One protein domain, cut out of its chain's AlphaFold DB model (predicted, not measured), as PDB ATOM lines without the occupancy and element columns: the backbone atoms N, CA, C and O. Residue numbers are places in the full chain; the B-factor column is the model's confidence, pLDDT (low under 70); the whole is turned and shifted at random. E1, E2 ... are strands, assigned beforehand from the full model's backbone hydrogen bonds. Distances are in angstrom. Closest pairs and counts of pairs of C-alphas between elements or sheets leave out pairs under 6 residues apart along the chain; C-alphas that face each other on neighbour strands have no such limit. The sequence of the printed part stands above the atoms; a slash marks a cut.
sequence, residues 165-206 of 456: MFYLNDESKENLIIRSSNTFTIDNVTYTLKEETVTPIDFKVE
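AT A GLANCE: This is residues 165 to 206 of the 456 residues of the protein "Flagellar filament capping protein FliD" of Clostridiaceae bacterium (UniProt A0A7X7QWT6). There is little regular structure here: residues 165 to 176 form a loop that folds back, so that 165 to 166 pair with E1, then comes a small hairpin of E2 and E3, and residues 193 to 206 make a long winding stretch. The printed part has 42 residues, with no named helix and strands E1, E2, E3 in that order; the class is all strand, with 11 residues in named elements. The sheet, E2 - E3, is antiparallel. The whole is only just compact, close to loose, with a radius of gyration of the C-alphas of 10.6 A and spans of 28 by 23 by 19 A.

IN THESE COORDINATES: E1, residues 177 to 179, is 6.8 A long and begins at C-alpha 177 (211.461, 176.744, 248.430). E2, residues 183 to 186, is 10.3 A long. E3, residues 189 to 192, is 10.0 A long and ends at C-alpha 192 (216.613, 185.277, 258.134).

HOW THE PARTS SIT: Residues 165 to 166 are antiparallel to 177 to 178 of E1, which pairs with no named strand. E1 and E2 meet only through their link. The hairpin strands E2 and E3 stand at 156 degrees, with N 191 and O 184 2.8 A apart, within hydrogen-bond range. E1 and E3 are apart.

THE WHOLE: The farthest C-alphas, of Ser 180 and Glu 206, are 28.3 A apart. The printed part has no cut, and both links are tight. No printed residue is under 70 in pLDDT.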
ATOM      1  N   MET A 165     209.087 177.312 254.646       94.44
ATOM      2  CA  MET A 165     208.496 177.253 253.312       94.44
ATOM      3  C   MET A 165     208.239 178.675 252.815       94.44
ATOM      4  O   MET A 165     207.547 179.441 253.482       94.44
ATOM      5  N   PHE A 166     208.809 179.055 251.672       93.88
ATOM      6  CA  PHE A 166     208.691 180.416 251.135       93.88
ATOM      7  C   PHE A 166     208.864 180.456 249.611       93.88
ATOM      8  O   PHE A 166     209.299 179.486 248.993       93.88
ATOM      9  N   TYR A 167     208.540 181.603 249.017       93.50
ATOM     10  CA  TYR A 167     208.760 181.914 247.603       93.50
ATOM     11  C   TYR A 167     209.720 183.102 247.509       93.50
ATOM     12  O   TYR A 167     209.636 184.021 248.323       93.50
ATOM     13  N   LEU A 168     210.632 183.083 246.540       92.62
ATOM     14  CA  LEU A 168     211.632 184.131 246.333       92.62
ATOM     15  C   LEU A 168     211.688 184.475 244.847       92.62
ATOM     16  O   LEU A 168     211.866 183.576 244.031       92.62
ATOM     17  N   ASN A 169     211.542 185.762 244.511       88.56
ATOM     18  CA  ASN A 169     211.483 186.256 243.127       88.56
ATOM     19  C   ASN A 169     210.465 185.503 242.247       88.56
ATOM     20  O   ASN A 169     210.656 185.360 241.042       88.56
ATOM     21  N   ASP A 170     209.388 185.012 242.862       88.00
ATOM     22  CA  ASP A 170     208.343 184.240 242.203       88.00
ATOM     23  C   ASP A 170     206.963 184.758 242.619       88.00
ATOM     24  O   ASP A 170     206.358 184.301 243.593       88.00
ATOM     25  N   GLU A 171     206.462 185.732 241.860       83.50
ATOM     26  CA  GLU A 171     205.113 186.275 242.043       83.50
ATOM     27  C   GLU A 171     204.020 185.231 241.768       83.50
ATOM     28  O   GLU A 171     202.932 185.312 242.342       83.50
ATOM     29  N   SER A 172     204.307 184.236 240.920       86.50
ATOM     30  CA  SER A 172     203.362 183.179 240.541       86.50
ATOM     31  C   SER A 172     203.186 182.108 241.622       86.50
ATOM     32  O   SER A 172     202.181 181.397 241.621       86.50
ATOM     33  N   LYS A 173     204.116 182.046 242.590       88.88
ATOM     34  CA  LYS A 173     204.154 181.065 243.688       88.88
ATOM     35  C   LYS A 173     204.146 179.612 243.199       88.88
ATOM     36  O   LYS A 173     203.552 178.738 243.829       88.88
ATOM     37  N   GLU A 174     204.809 179.345 242.080       91.19
ATOM     38  CA  GLU A 174     204.909 178.000 241.505       91.19
ATOM     39  C   GLU A 174     206.138 177.242 242.032       91.19
ATOM     40  O   GLU A 174     206.130 176.013 242.124       91.19
ATOM     41  N   ASN A 175     207.178 177.966 242.448       91.88
ATOM     42  CA  ASN A 175     208.464 177.426 242.872       91.88
ATOM     43  C   ASN A 175     208.623 177.548 244.390       91.88
ATOM     44  O   ASN A 175     209.293 178.446 244.903       91.88
ATOM     45  N   LEU A 176     207.988 176.632 245.125       94.19
ATOM     46  CA  LEU A 176     208.114 176.585 246.579       94.19
ATOM     47  C   LEU A 176     209.538 176.193 246.994       94.19
ATOM     48  O   LEU A 176     210.042 175.131 246.624       94.19
ATOM     49  N   ILE A 177     210.157 177.017 247.835       94.44
ATOM     50  CA  ILE A 177     211.461 176.744 248.430       94.44
ATOM     51  C   ILE A 177     211.261 176.222 249.852       94.44
ATOM     52  O   ILE A 177     210.589 176.848 250.669       94.44
ATOM     53  N   ILE A 178     211.885 175.079 250.146       95.12
ATOM     54  CA  ILE A 178     211.852 174.427 251.460       95.12
ATOM     55  C   ILE A 178     213.253 174.470 252.079       95.12
ATOM     56  O   ILE A 178     214.248 174.158 251.413       95.12
ATOM     57  N   ARG A 179     213.353 174.868 253.348       95.12
ATOM     58  CA  ARG A 179     214.608 174.908 254.113       95.12
ATOM     59  C   ARG A 179     214.387 174.376 255.522       95.12
ATOM     60  O   ARG A 179     213.404 174.705 256.161       95.12
ATOM     61  N   SER A 180     215.345 173.620 256.046       94.62
ATOM     62  CA  SER A 180     215.296 173.137 257.432       94.62
ATOM     63  C   SER A 180     215.576 174.224 258.472       94.62
ATOM     64  O   SER A 180     215.341 174.011 259.655       94.62
ATOM     65  N   SER A 181     216.085 175.388 258.064       94.44
ATOM     66  CA  SER A 181     216.439 176.516 258.932       94.44
ATOM     67  C   SER A 181     215.766 177.795 258.453       94.44
ATOM     68  O   SER A 181     215.615 178.003 257.250       94.44
ATOM     69  N   ASN A 182     215.427 178.673 259.398       94.75
ATOM     70  CA  ASN A 182     214.942 180.025 259.110       94.75
ATOM     71  C   ASN A 182     216.060 180.956 258.630       94.75
ATOM     72  O   ASN A 182     215.774 182.007 258.065       94.75
ATOM     73  N   THR A 183     217.320 180.567 258.835       95.38
ATOM     74  CA  THR A 183     218.489 181.256 258.286       95.38
ATOM     75  C   THR A 183     219.125 180.407 257.200       95.38
ATOM     76  O   THR A 183     219.505 179.259 257.453       95.38
ATOM     77  N   PHE A 184     219.249 180.968 256.002       94.12
ATOM     78  CA  PHE A 184     219.816 180.301 254.831       94.12
ATOM     79  C   PHE A 184     220.393 181.321 253.849       94.12
ATOM     80  O   PHE A 184     220.020 182.490 253.863       94.12
ATOM     81  N   THR A 185     221.269 180.859 252.959       94.81
ATOM     82  CA  THR A 185     221.883 181.687 251.917       94.81
ATOM     83  C   THR A 185     221.433 181.213 250.539       94.81
ATOM     84  O   THR A 185     221.432 180.011 250.266       94.81
ATOM     85  N   ILE A 186     221.035 182.152 249.680       91.81
ATOM     86  CA  ILE A 186     220.710 181.933 248.263       91.81
ATOM     87  C   ILE A 186     221.362 183.074 247.479       91.81
ATOM     88  O   ILE A 186     221.231 184.227 247.879       91.81
ATOM     89  N   ASP A 187     222.096 182.751 246.412       89.88
ATOM     90  CA  ASP A 187     222.791 183.723 245.550       89.88
ATOM     91  C   ASP A 187     223.649 184.740 246.328       89.88
ATOM     92  O   ASP A 187     223.634 185.937 246.062       89.88
ATOM     93  N   ASN A 188     224.396 184.251 247.326       90.25
ATOM     94  CA  ASN A 188     225.235 185.041 248.243       90.25
ATOM     95  C   ASN A 188     224.483 186.046 249.136       90.25
ATOM     96  O   ASN A 188     225.116 186.825 249.846       90.25
ATOM     97  N   VAL A 189     223.151 185.993 249.174       91.56
ATOM     98  CA  VAL A 189     222.327 186.756 250.116       91.56
ATOM     99  C   VAL A 189     221.880 185.836 251.244       91.56
ATOM    100  O   VAL A 189     221.291 184.778 251.009       91.56
ATOM    101  N   THR A 190     222.167 186.232 252.482       95.12
ATOM    102  CA  THR A 190     221.710 185.518 253.677       95.12
ATOM    103  C   THR A 190     220.369 186.074 254.127       95.12
ATOM    104  O   THR A 190     220.248 187.244 254.479       95.12
ATOM    105  N   TYR A 191     219.368 185.204 254.145       93.62
ATOM    106  CA  TYR A 191     218.016 185.492 254.589       93.62
ATOM    107  C   TYR A 191     217.821 184.966 256.005       93.62
ATOM    108  O   TYR A 191     218.297 183.883 256.346       93.62
ATOM    109  N   THR A 192     217.080 185.716 256.816       96.19
ATOM    110  CA  THR A 192     216.613 185.277 258.134       96.19
ATOM    111  C   THR A 192     215.116 185.520 258.227       96.19
ATOM    112  O   THR A 192     214.671 186.660 258.363       96.19
ATOM    113  N   LEU A 193     214.340 184.442 258.150       94.94
ATOM    114  CA  LEU A 193     212.892 184.474 258.302       94.94
ATOM    115  C   LEU A 193     212.541 184.677 259.777       94.94
ATOM    116  O   LEU A 193     212.998 183.929 260.643       94.94
ATOM    117  N   LYS A 194     211.746 185.709 260.059       94.19
ATOM    118  CA  LYS A 194     211.350 186.079 261.428       94.19
ATOM    119  C   LYS A 194     209.894 185.756 261.724       94.19
ATOM    120  O   LYS A 194     209.580 185.344 262.835       94.19
ATOM    121  N   GLU A 195     209.032 185.942 260.736       94.25
ATOM    122  CA  GLU A 195     207.596 185.725 260.840       94.25
ATOM    123  C   GLU A 195     207.016 185.342 259.478       94.25
ATOM    124  O   GLU A 195     207.633 185.573 258.433       94.25
ATOM    125  N   GLU A 196     205.830 184.742 259.505       93.75
ATOM    126  CA  GLU A 196     205.054 184.471 258.301       93.75
ATOM    127  C   GLU A 196     204.484 185.771 257.735       93.75
ATOM    128  O   GLU A 196     203.981 186.627 258.465       93.75
ATOM    129  N   THR A 197     204.533 185.916 256.413       91.31
ATOM    130  CA  THR A 197     204.085 187.124 255.719       91.31
ATOM    131  C   THR A 197     202.791 186.863 254.958       91.31
ATOM    132  O   THR A 197     202.606 185.819 254.332       91.31
ATOM    133  N   VAL A 198     201.872 187.830 255.000       89.06
ATOM    134  CA  VAL A 198     200.620 187.784 254.220       89.06
ATOM    135  C   VAL A 198     200.800 188.467 252.863       89.06
ATOM    136  O   VAL A 198     200.256 188.019 251.853       89.06
ATOM    137  N   THR A 199     201.592 189.539 252.835       89.88
ATOM    138  CA  THR A 199     201.967 190.285 251.629       89.88
ATOM    139  C   THR A 199     203.441 190.046 251.295       89.88
ATOM    140  O   THR A 199     204.236 189.894 252.225       89.88
ATOM    141  N   PRO A 200     203.830 190.041 250.006       88.69
ATOM    142  CA  PRO A 200     205.237 189.969 249.617       88.69
ATOM    143  C   PRO A 200     206.067 191.086 250.260       88.69
ATOM    144  O   PRO A 200     205.566 192.192 250.474       88.69
ATOM    145  N   ILE A 201     207.326 190.781 250.577       91.31
ATOM    146  CA  ILE A 201     208.310 191.764 251.034       91.31
ATOM    147  C   ILE A 201     209.239 192.061 249.865       91.31
ATOM    148  O   ILE A 201     209.943 191.164 249.401       91.31
ATOM    149  N   ASP A 202     209.276 193.324 249.457       90.69
ATOM    150  CA  ASP A 202     210.218 193.811 248.458       90.69
ATOM    151  C   ASP A 202     211.474 194.347 249.143       90.69
ATOM    152  O   ASP A 202     211.411 195.131 250.094       90.69
ATOM    153  N   PHE A 203     212.633 193.944 248.642       87.75
ATOM    154  CA  PHE A 203     213.921 194.478 249.061       87.75
ATOM    155  C   PHE A 203     214.791 194.726 247.834       87.75
ATOM    156  O   PHE A 203     214.668 194.057 246.808       87.75
ATOM    157  N   LYS A 204     215.678 195.715 247.942       88.88
ATOM    158  CA  LYS A 204     216.615 196.086 246.887       88.88
ATOM    159  C   LYS A 204     218.031 195.837 247.380       88.88
ATOM    160  O   LYS A 204     218.383 196.251 248.480       88.88
ATOM    161  N   VAL A 205     218.823 195.157 246.561       87.81
ATOM    162  CA  VAL A 205     220.260 195.015 246.786       87.81
ATOM    163  C   VAL A 205     220.949 196.149 246.040       87.81
ATOM    164  O   VAL A 205     220.758 196.306 244.834       87.81
ATOM    165  N   GLU A 206     221.708 196.958 246.770       90.12
ATOM    166  CA  GLU A 206     222.447 198.099 246.235       90.12
ATOM    167  C   GLU A 206     223.903 198.036 246.686       90.12
ATOM    168  O   GLU A 206     224.233 197.424 247.707       90.12
TER     169      GLU A 206